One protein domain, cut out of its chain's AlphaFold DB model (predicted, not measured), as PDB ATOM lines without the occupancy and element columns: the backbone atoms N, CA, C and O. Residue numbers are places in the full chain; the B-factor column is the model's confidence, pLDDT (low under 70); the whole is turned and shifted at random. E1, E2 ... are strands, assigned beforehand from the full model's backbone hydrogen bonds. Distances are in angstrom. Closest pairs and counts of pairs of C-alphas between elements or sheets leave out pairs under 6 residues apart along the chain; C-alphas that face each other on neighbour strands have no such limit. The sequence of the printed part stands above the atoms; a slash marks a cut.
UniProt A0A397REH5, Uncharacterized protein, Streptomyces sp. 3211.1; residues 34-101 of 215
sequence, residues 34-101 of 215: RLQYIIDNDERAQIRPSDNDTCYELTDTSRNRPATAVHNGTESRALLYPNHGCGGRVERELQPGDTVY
ATOM      1  N   ARG A  34     323.374 -20.240  -5.622       95.06
ATOM      2  CA  ARG A  34     323.412 -18.800  -5.330       95.06
ATOM      3  C   ARG A  34     322.021 -18.188  -5.397       95.06
ATOM      4  O   ARG A  34     321.303 -18.425  -6.359       95.06
ATOM      5  N   LEU A  35     321.712 -17.309  -4.452       96.00
ATOM      6  CA  LEU A  35     320.578 -16.395  -4.562       96.00
ATOM      7  C   LEU A  35     321.103 -15.040  -5.036       96.00
ATOM      8  O   LEU A  35     322.036 -14.503  -4.434       96.00
ATOM      9  N   GLN A  36     320.526 -14.498  -6.103       96.50
ATOM     10  CA  GLN A  36     320.827 -13.144  -6.568       96.50
ATOM     11  C   GLN A  36     319.633 -12.245  -6.313       96.50
ATOM     12  O   GLN A  36     318.487 -12.683  -6.392       96.50
ATOM     13  N   TYR A  37     319.892 -10.983  -6.023       96.25
ATOM     14  CA  TYR A  37     318.833 -10.020  -5.792       96.25
ATOM     15  C   TYR A  37     319.269  -8.619  -6.193       96.25
ATOM     16  O   TYR A  37     320.459  -8.313  -6.310       96.25
ATOM     17  N   ILE A  38     318.266  -7.789  -6.442       95.19
ATOM     18  CA  ILE A  38     318.425  -6.385  -6.777       95.19
ATOM     19  C   ILE A  38     317.868  -5.553  -5.631       95.19
ATOM     20  O   ILE A  38     316.756  -5.785  -5.163       95.19
ATOM     21  N   ILE A  39     318.671  -4.603  -5.184       93.69
ATOM     22  CA  ILE A  39     318.353  -3.554  -4.227       93.69
ATOM     23  C   ILE A  39     318.057  -2.284  -5.041       93.69
ATOM     24  O   ILE A  39     318.486  -2.168  -6.189       93.69
ATOM     25  N   ASP A  40     317.311  -1.347  -4.459       83.94
ATOM     26  CA  ASP A  40     316.984  -0.034  -5.036       83.94
ATOM     27  C   ASP A  40     318.069   0.561  -5.970       83.94
ATOM     28  O   ASP A  40     319.267   0.497  -5.679       83.94
ATOM     29  N   ASN A  41     317.629   1.194  -7.065       81.69
ATOM     30  CA  ASN A  41     318.453   1.709  -8.170       81.69
ATOM     31  C   ASN A  41     319.308   0.649  -8.893       81.69
ATOM     32  O   ASN A  41     320.449   0.919  -9.269       81.69
ATOM     33  N   ASP A  42     318.760  -0.552  -9.095       82.06
ATOM     34  CA  ASP A  42     319.401  -1.650  -9.837       82.06
ATOM     35  C   ASP A  42     320.730  -2.152  -9.235       82.06
ATOM     36  O   ASP A  42     321.529  -2.808  -9.918       82.06
ATOM     37  N   GLU A  43     320.981  -1.883  -7.948       92.38
ATOM     38  CA  GLU A  43     322.161  -2.388  -7.249       92.38
ATOM     39  C   GLU A  43     322.051  -3.900  -7.066       92.38
ATOM     40  O   GLU A  43     321.063  -4.414  -6.554       92.38
ATOM     41  N   ARG A  44     323.078  -4.637  -7.489       91.00
ATOM     42  CA  ARG A  44     323.048  -6.100  -7.492       91.00
ATOM     43  C   ARG A  44     323.858  -6.655  -6.346       91.00
ATOM     44  O   ARG A  44     325.021  -6.292  -6.172       91.00
ATOM     45  N   ALA A  45     323.275  -7.623  -5.663       93.75
ATOM     46  CA  ALA A  45     323.945  -8.384  -4.632       93.75
ATOM     47  C   ALA A  45     323.608  -9.873  -4.762       93.75
ATOM     48  O   ALA A  45     322.734 -10.297  -5.526       93.75
ATOM     49  N   GLN A  46     324.384 -10.692  -4.061       95.00
ATOM     50  CA  GLN A  46     324.210 -12.134  -4.067       95.00
ATOM     51  C   GLN A  46     324.693 -12.735  -2.756       95.00
ATOM     52  O   GLN A  46     325.658 -12.260  -2.158       95.00
ATOM     53  N   ILE A  47     324.079 -13.849  -2.381       94.50
ATOM     54  CA  ILE A  47     324.537 -14.687  -1.276       94.50
ATOM     55  C   ILE A  47     324.757 -16.124  -1.750       94.50
ATOM     56  O   ILE A  47     324.178 -16.586  -2.739       94.50
ATOM     57  N   ARG A  48     325.625 -16.828  -1.024       94.50
ATOM     58  CA  ARG A  48     325.891 -18.260  -1.184       94.50
ATOM     59  C   ARG A  48     325.457 -18.969   0.095       94.50
ATOM     60  O   ARG A  48     326.238 -18.970   1.047       94.50
ATOM     61  N   PRO A  49     324.227 -19.499   0.152       91.75
ATOM     62  CA  PRO A  49     323.798 -20.261   1.312       91.75
ATOM     63  C   PRO A  49     324.642 -21.532   1.435       91.75
ATOM     64  O   PRO A  49     324.926 -22.197   0.438       91.75
ATOM     65  N   SER A  50     325.080 -21.824   2.656       88.94
ATOM     66  CA  SER A  50     325.899 -22.998   2.981       88.94
ATOM     67  C   SER A  50     325.051 -24.223   3.324       88.94
ATOM     68  O   SER A  50     325.521 -25.349   3.212       88.94
ATOM     69  N   ASP A  51     323.804 -24.011   3.739       89.94
ATOM     70  CA  ASP A  51     322.918 -25.050   4.253       89.94
ATOM     71  C   ASP A  51     321.441 -24.650   4.130       89.94
ATOM     72  O   ASP A  51     321.092 -23.488   3.890       89.94
ATOM     73  N   ASN A  52     320.580 -25.659   4.258       88.19
ATOM     74  CA  ASN A  52     319.137 -25.481   4.345       88.19
ATOM     75  C   ASN A  52     318.745 -25.160   5.790       88.19
ATOM     76  O   ASN A  52     319.460 -25.512   6.718       88.19
ATOM     77  N   ASP A  53     317.588 -24.533   5.976       87.25
ATOM     78  CA  ASP A  53     316.995 -24.217   7.282       87.25
ATOM     79  C   ASP A  53     317.735 -23.150   8.115       87.25
ATOM     80  O   ASP A  53     317.264 -22.765   9.187       87.25
ATOM     81  N   THR A  54     318.820 -22.573   7.595       92.44
ATOM     82  CA  THR A  54     319.390 -21.326   8.119       92.44
ATOM     83  C   THR A  54     318.653 -20.107   7.563       92.44
ATOM     84  O   THR A  54     318.306 -20.032   6.380       92.44
ATOM     85  N   CYS A  55     318.421 -19.126   8.436       96.00
ATOM     86  CA  CYS A  55     317.952 -17.813   8.027       96.00
ATOM     87  C   CYS A  55     319.129 -16.944   7.582       96.00
ATOM     88  O   CYS A  55     320.036 -16.667   8.367       96.00
ATOM     89  N   TYR A  56     319.080 -16.474   6.342       96.50
ATOM     90  CA  TYR A  56     320.078 -15.590   5.766       96.50
ATOM     91  C   TYR A  56     319.512 -14.179   5.652       96.50
ATOM     92  O   TYR A  56     318.477 -13.959   5.022       96.50
ATOM     93  N   GLU A  57     320.204 -13.208   6.236       96.62
ATOM     94  CA  GLU A  57     319.904 -11.799   6.003       96.62
ATOM     95  C   GLU A  57     320.541 -11.348   4.691       96.62
ATOM     96  O   GLU A  57     321.708 -11.646   4.416       96.62
ATOM     97  N   LEU A  58     319.770 -10.644   3.864       95.50
ATOM     98  CA  LEU A  58     320.279 -10.113   2.609       95.50
ATOM     99  C   LEU A  58     321.179  -8.916   2.923       95.50
ATOM    100  O   LEU A  58     320.735  -7.925   3.509       95.50
ATOM    101  N   THR A  59     322.454  -9.000   2.541       93.44
ATOM    102  CA  THR A  59     323.406  -7.909   2.768       93.44
ATOM    103  C   THR A  59     322.942  -6.647   2.056       93.44
ATOM    104  O   THR A  59     322.320  -6.720   0.992       93.44
ATOM    105  N   ASP A  60     323.232  -5.500   2.669       91.56
ATOM    106  CA  ASP A  60     322.923  -4.162   2.146       91.56
ATOM    107  C   ASP A  60     321.420  -3.853   1.999       91.56
ATOM    108  O   ASP A  60     321.046  -2.793   1.486       91.56
ATOM    109  N   THR A  61     320.559  -4.736   2.524       93.56
ATOM    110  CA  THR A  61     319.115  -4.513   2.639       93.56
ATOM    111  C   THR A  61     318.723  -3.984   4.016       93.56
ATOM    112  O   THR A  61     319.338  -4.279   5.042       93.56
ATOM    113  N   SER A  62     317.676  -3.163   4.048       93.06
ATOM    114  CA  SER A  62     317.055  -2.667   5.281       93.06
ATOM    115  C   SER A  62     315.594  -2.307   5.020       93.06
ATOM    116  O   SER A  62     315.176  -2.223   3.870       93.06
ATOM    117  N   ARG A  63     314.815  -2.005   6.065       91.62
ATOM    118  CA  ARG A  63     313.390  -1.630   5.926       91.62
ATOM    119  C   ARG A  63     313.110  -0.503   4.922       91.62
ATOM    120  O   ARG A  63     312.052  -0.498   4.316       91.62
ATOM    121  N   ASN A  64     314.039   0.440   4.752       93.38
ATOM    122  CA  ASN A  64     313.890   1.557   3.808       93.38
ATOM    123  C   ASN A  64     314.600   1.305   2.469       93.38
ATOM    124  O   ASN A  64     314.613   2.176   1.606       93.38
ATOM    125  N   ARG A  65     315.252   0.149   2.332       94.31
ATOM    126  CA  ARG A  65     316.026  -0.250   1.160       94.31
ATOM    127  C   ARG A  65     315.966  -1.779   0.991       94.31
ATOM    128  O   ARG A  65     316.987  -2.443   1.179       94.31
ATOM    129  N   PRO A  66     314.776  -2.363   0.755       95.44
ATOM    130  CA  PRO A  66     314.636  -3.807   0.616       95.44
ATOM    131  C   PRO A  66     315.138  -4.293  -0.749       95.44
ATOM    132  O   PRO A  66     315.346  -3.502  -1.674       95.44
ATOM    133  N   ALA A  67     315.299  -5.608  -0.889       96.25
ATOM    134  CA  ALA A  67     315.469  -6.215  -2.201       96.25
ATOM    135  C   ALA A  67     314.135  -6.191  -2.963       96.25
ATOM    136  O   ALA A  67     313.129  -6.688  -2.456       96.25
ATOM    137  N   THR A  68     314.147  -5.637  -4.177       95.88
ATOM    138  CA  THR A  68     312.962  -5.422  -5.024       95.88
ATOM    139  C   THR A  68     312.716  -6.536  -6.033       95.88
ATOM    140  O   THR A  68     311.608  -6.681  -6.560       95.88
ATOM    141  N   ALA A  69     313.739  -7.347  -6.297       95.94
ATOM    142  CA  ALA A  69     313.640  -8.515  -7.150       95.94
ATOM    143  C   ALA A  69     314.693  -9.563  -6.770       95.94
ATOM    144  O   ALA A  69     315.798  -9.224  -6.344       95.94
ATOM    145  N   VAL A  70     314.335 -10.839  -6.897       96.88
ATOM    146  CA  VAL A  70     315.116 -11.975  -6.392       96.88
ATOM    147  C   VAL A  70     315.072 -13.115  -7.406       96.88
ATOM    148  O   VAL A  70     313.997 -13.487  -7.871       96.88
ATOM    149  N   HIS A  71     316.236 -13.681  -7.719       97.19
ATOM    150  CA  HIS A  71     316.400 -14.888  -8.523       97.19
ATOM    151  C   HIS A  71     316.977 -16.019  -7.666       97.19
ATOM    152  O   HIS A  71     318.005 -15.867  -6.994       97.19
ATOM    153  N   ASN A  72     316.301 -17.165  -7.690       96.81
ATOM    154  CA  ASN A  72     316.697 -18.355  -6.961       96.81
ATOM    155  C   ASN A  72     317.532 -19.300  -7.828       96.81
ATOM    156  O   ASN A  72     317.035 -20.298  -8.332       96.81
ATOM    157  N   GLY A  73     318.829 -19.034  -7.943       94.12
ATOM    158  CA  GLY A  73     319.791 -19.960  -8.547       94.12
ATOM    159  C   GLY A  73     320.276 -21.064  -7.596       94.12
ATOM    160  O   GLY A  73     321.431 -21.486  -7.712       94.12
ATOM    161  N   THR A  74     319.465 -21.468  -6.610       94.06
ATOM    162  CA  THR A  74     319.778 -22.581  -5.698       94.06
ATOM    163  C   THR A  74     319.013 -23.849  -6.071       94.06
ATOM    164  O   THR A  74     318.010 -23.786  -6.775       94.06
ATOM    165  N   GLU A  75     319.463 -25.007  -5.591       92.12
ATOM    166  CA  GLU A  75     318.754 -26.292  -5.736       92.12
ATOM    167  C   GLU A  75     317.576 -26.447  -4.751       92.12
ATOM    168  O   GLU A  75     316.750 -27.365  -4.860       92.12
ATOM    169  N   SER A  76     317.485 -25.522  -3.798       93.50
ATOM    170  CA  SER A  76     316.471 -25.483  -2.754       93.50
ATOM    171  C   SER A  76     315.390 -24.457  -3.050       93.50
ATOM    172  O   SER A  76     315.518 -23.557  -3.879       93.50
ATOM    173  N   ARG A  77     314.278 -24.598  -2.342       95.50
ATOM    174  CA  ARG A  77     313.184 -23.646  -2.397       95.50
ATOM    175  C   ARG A  77     313.491 -22.474  -1.481       95.50
ATOM    176  O   ARG A  77     313.781 -22.691  -0.307       95.50
ATOM    177  N   ALA A  78     313.409 -21.255  -1.992       97.12
ATOM    178  CA  ALA A  78     313.660 -20.054  -1.206       97.12
ATOM    179  C   ALA A  78     312.343 -19.484  -0.664       97.12
ATOM    180  O   ALA A  78     311.421 -19.198  -1.428       97.12
ATOM    181  N   LEU A  79     312.259 -19.305   0.652       97.56
ATOM    182  CA  LEU A  79     311.173 -18.591   1.321       97.56
ATOM    183  C   LEU A  79     311.646 -17.173   1.627       97.56
ATOM    184  O   LEU A  79     312.625 -16.996   2.351       97.56
ATOM    185  N   LEU A  80     310.968 -16.180   1.063       97.62
ATOM    186  CA  LEU A  80     311.337 -14.773   1.162       97.62
ATOM    187  C   LEU A  80     310.537 -14.088   2.270       97.62
ATOM    188  O   LEU A  80     309.312 -14.239   2.339       97.62
ATOM    189  N   TYR A  81     311.221 -13.313   3.109       97.69
ATOM    190  CA  TYR A  81     310.624 -12.613   4.241       97.69
ATOM    191  C   TYR A  81     310.866 -11.102   4.164       97.69
ATOM    192  O   TYR A  81     311.996 -10.671   3.907       97.69
ATOM    193  N   PRO A  82     309.847 -10.290   4.503       95.62
ATOM    194  CA  PRO A  82     309.964  -8.835   4.507       95.62
ATOM    195  C   PRO A  82     310.623  -8.290   5.776       95.62
ATOM    196  O   PRO A  82     310.843  -7.092   5.918       95.62
ATOM    197  N   ASN A  83     310.909  -9.161   6.745       94.69
ATOM    198  CA  ASN A  83     311.551  -8.807   8.004       94.69
ATOM    199  C   ASN A  83     312.951  -9.409   8.071       94.69
ATOM    200  O   ASN A  83     313.242 -10.408   7.418       94.69
ATOM    201  N   HIS A  84     313.790  -8.836   8.927       92.81
ATOM    202  CA  HIS A  84     315.022  -9.475   9.377       92.81
ATOM    203  C   HIS A  84     314.719 -10.750  10.185       92.81
ATOM    204  O   HIS A  84     313.640 -10.881  10.774       92.81
ATOM    205  N   GLY A  85     315.667 -11.688  10.208       93.69
ATOM    206  CA  GLY A  85     315.559 -12.926  10.987       93.69
ATOM    207  C   GLY A  85     314.455 -13.909  10.569       93.69
ATOM    208  O   GLY A  85     314.017 -14.691  11.408       93.69
ATOM    209  N   CYS A  86     313.979 -13.878   9.316       95.31
ATOM    210  CA  CYS A  86     312.989 -14.820   8.766       95.31
ATOM    211  C   CYS A  86     311.705 -14.945   9.605       95.31
ATOM    212  O   CYS A  86     311.068 -15.996   9.669       95.31
ATOM    213  N   GLY A  87     311.336 -13.859  10.284       90.06
ATOM    214  CA  GLY A  87     310.154 -13.793  11.131       90.06
ATOM    215  C   GLY A  87     308.895 -13.373  10.373       90.06
ATOM    216  O   GLY A  87     308.924 -12.540   9.460       90.06
ATOM    217  N   GLY A  88     307.752 -13.881  10.832       91.31
ATOM    218  CA  GLY A  88     306.434 -13.486  10.342       91.31
ATOM    219  C   GLY A  88     305.962 -14.298   9.139       91.31
ATOM    220  O   GLY A  88     306.249 -15.487   9.019       91.31
ATOM    221  N   ARG A  89     305.157 -13.667   8.278       94.38
ATOM    222  CA  ARG A  89     304.566 -14.321   7.109       94.38
ATOM    223  C   ARG A  89     305.551 -14.307   5.943       94.38
ATOM    224  O   ARG A  89     306.104 -13.259   5.627       94.38
ATOM    225  N   VAL A  90     305.678 -15.452   5.276       96.12
ATOM    226  CA  VAL A  90     306.382 -15.570   3.993       96.12
ATOM    227  C   VAL A  90     305.712 -14.658   2.969       96.12
ATOM    228  O   VAL A  90     304.501 -14.739   2.744       96.12
ATOM    229  N   GLU A  91     306.497 -13.783   2.353       94.38
ATOM    230  CA  GLU A  91     306.025 -12.889   1.302       94.38
ATOM    231  C   GLU A  91     305.854 -13.650  -0.011       94.38
ATOM    232  O   GLU A  91     304.794 -13.595  -0.642       94.38
ATOM    233  N   ARG A  92     306.888 -14.408  -0.392       96.56
ATOM    234  CA  ARG A  92     306.921 -15.239  -1.596       96.56
ATOM    235  C   ARG A  92     307.768 -16.486  -1.393       96.56
ATOM    236  O   ARG A  92     308.711 -16.501  -0.613       96.56
ATOM    237  N   GLU A  93     307.419 -17.518  -2.144       97.31
ATOM    238  CA  GLU A  93     308.147 -18.778  -2.235       97.31
ATOM    239  C   GLU A  93     308.635 -18.934  -3.677       97.31
ATOM    240  O   GLU A  93     307.844 -18.746  -4.603       97.31
ATOM    241  N   LEU A  94     309.920 -19.247  -3.857       96.94
ATOM    242  CA  LEU A  94     310.560 -19.440  -5.160       96.94
ATOM    243  C   LEU A  94     311.090 -20.863  -5.291       96.94
ATOM    244  O   LEU A  94     311.872 -21.311  -4.450       96.94
ATOM    245  N   GLN A  95     310.718 -21.554  -6.367       96.56
ATOM    246  CA  GLN A  95     311.355 -22.813  -6.749       96.56
ATOM    247  C   GLN A  95     312.786 -22.563  -7.254       96.56
ATOM    248  O   GLN A  95     313.153 -21.423  -7.557       96.56
ATOM    249  N   PRO A  96     313.624 -23.609  -7.333       95.06
ATOM    250  CA  PRO A  96     314.885 -23.552  -8.065       95.06
ATOM    251  C   PRO A  96     314.697 -23.004  -9.482       95.06
ATOM    252  O   PRO A  96     313.885 -23.519 -10.249       95.06
ATOM    253  N   GLY A  97     315.461 -21.972  -9.826       93.38
ATOM    254  CA  GLY A  97     315.415 -21.266 -11.106       93.38
ATOM    255  C   GLY A  97     314.372 -20.149 -11.199       93.38
ATOM    256  O   GLY A  97     314.401 -19.393 -12.168       93.38
ATOM    257  N   ASP A  98     313.478 -19.995 -10.217       96.62
ATOM    258  CA  ASP A  98     312.437 -18.967 -10.274       96.62
ATOM    259  C   ASP A  98     312.996 -17.557 -10.049       96.62
ATOM    260  O   ASP A  98     313.984 -17.339  -9.340       96.62
ATOM    261  N   THR A  99     312.290 -16.578 -10.608       95.25
ATOM    262  CA  THR A  99     312.561 -15.152 -10.422       95.25
ATOM    263  C   THR A  99     311.281 -14.427 -10.049       95.25
ATOM    264  O   THR A  99     310.223 -14.668 -10.633       95.25
ATOM    265  N   VAL A 100     311.379 -13.492  -9.107       95.75
ATOM    266  CA  VAL A 100     310.273 -12.622  -8.703       95.75
ATOM    267  C   VAL A 100     310.698 -11.161  -8.671       95.75
ATOM    268  O   VAL A 100     311.861 -10.842  -8.444       95.75
ATOM    269  N   TYR A 101     309.721 -10.282  -8.880       94.31
ATOM    270  CA  TYR A 101     309.866  -8.831  -8.955       94.31
ATOM    271  C   TYR A 101     308.783  -8.166  -8.113       94.31
ATOM    272  O   TYR A 101     307.740  -8.777  -7.864       94.31
TER     273      TYR A 101
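What this domain is: This is residues 34 to 101 of the 215 residues of an uncharacterized protein of Streptomyces sp. 3211.1 (UniProt A0A397REH5). A small sheet of four strands, E2, E1, E4 and E7, makes a wall; over one of its faces stand the hairpin of E5 and E6, toward the E4 and E7 side, and the short strand E3 with its loops, toward the E1 and E2 side. The cover is loose, and the opposite face of the wall is bare. The printed part has 68 residues with no named helix and seven named strands, E1 to E7 in that order; the class is all strand, though under half of the residues are in named elements. The sheet's order is E2, E1, E4, E7, all antiparallel. The whole is compact, with a radius of gyration of the C-alphas of 11.0 A, and rounded, spanning 28 by 23 by 19 A.

How they stand to each other: Start with E1, residues 34 to 39, and E2, residues 43 to 47: they form an antiparallel hairpin at 153 degrees, with N 39 and O 43 2.8 A apart, within hydrogen-bond range. E3, residues 55 to 57, pairs with no named strand and is only just apart from E2, the closest C-alphas being 8.4 A apart. E4, residues 67 to 74, is antiparallel to E1 at 170 degrees; look for N 68 and O 38, 2.8 A apart. E5, residues 77 to 81, and E6, residues 92 to 94, form a second hairpin, antiparallel at 157 degrees, with N 80 and O 92 at 2.8 A. The closest C-alphas of E4 and E5 are those of Asn 72 and Ala 78, 6.7 A apart. E7, residues 99 to 101, is antiparallel to E4 at 176 degrees, with N 70 and O 100 at 2.9 A. E2 and E7 are the edge strands. E3 and E5 are apart.

Where its parts are: Find C-alpha 34 at (323.412, -18.800, -5.330); from there E1 runs 16.1 A to C-alpha 39. E2 then covers 13.9 A and E3 6.6 A. Find C-alpha 67 at (315.469, -6.215, -2.201), where E4, the longest strand, begins its 17.3 A. E5 measures 13.1 A, E6 6.6 A and E7 7.0 A, ending at C-alpha 101 at (309.866, -8.831, -8.955).

The domain as a whole: The two C-alphas farthest apart are those of Asn 41 and Asp 53, at 30.2 A. The four-stranded sheet is twisted, its C-alphas lying up to 4.2 A off the best plane. The printed part has no cut and no long link; the links from E1 to E2, E4 to E5 and E6 to E7 are tight. The mean pLDDT of the printed part is 93.9, and no printed residue is under 70.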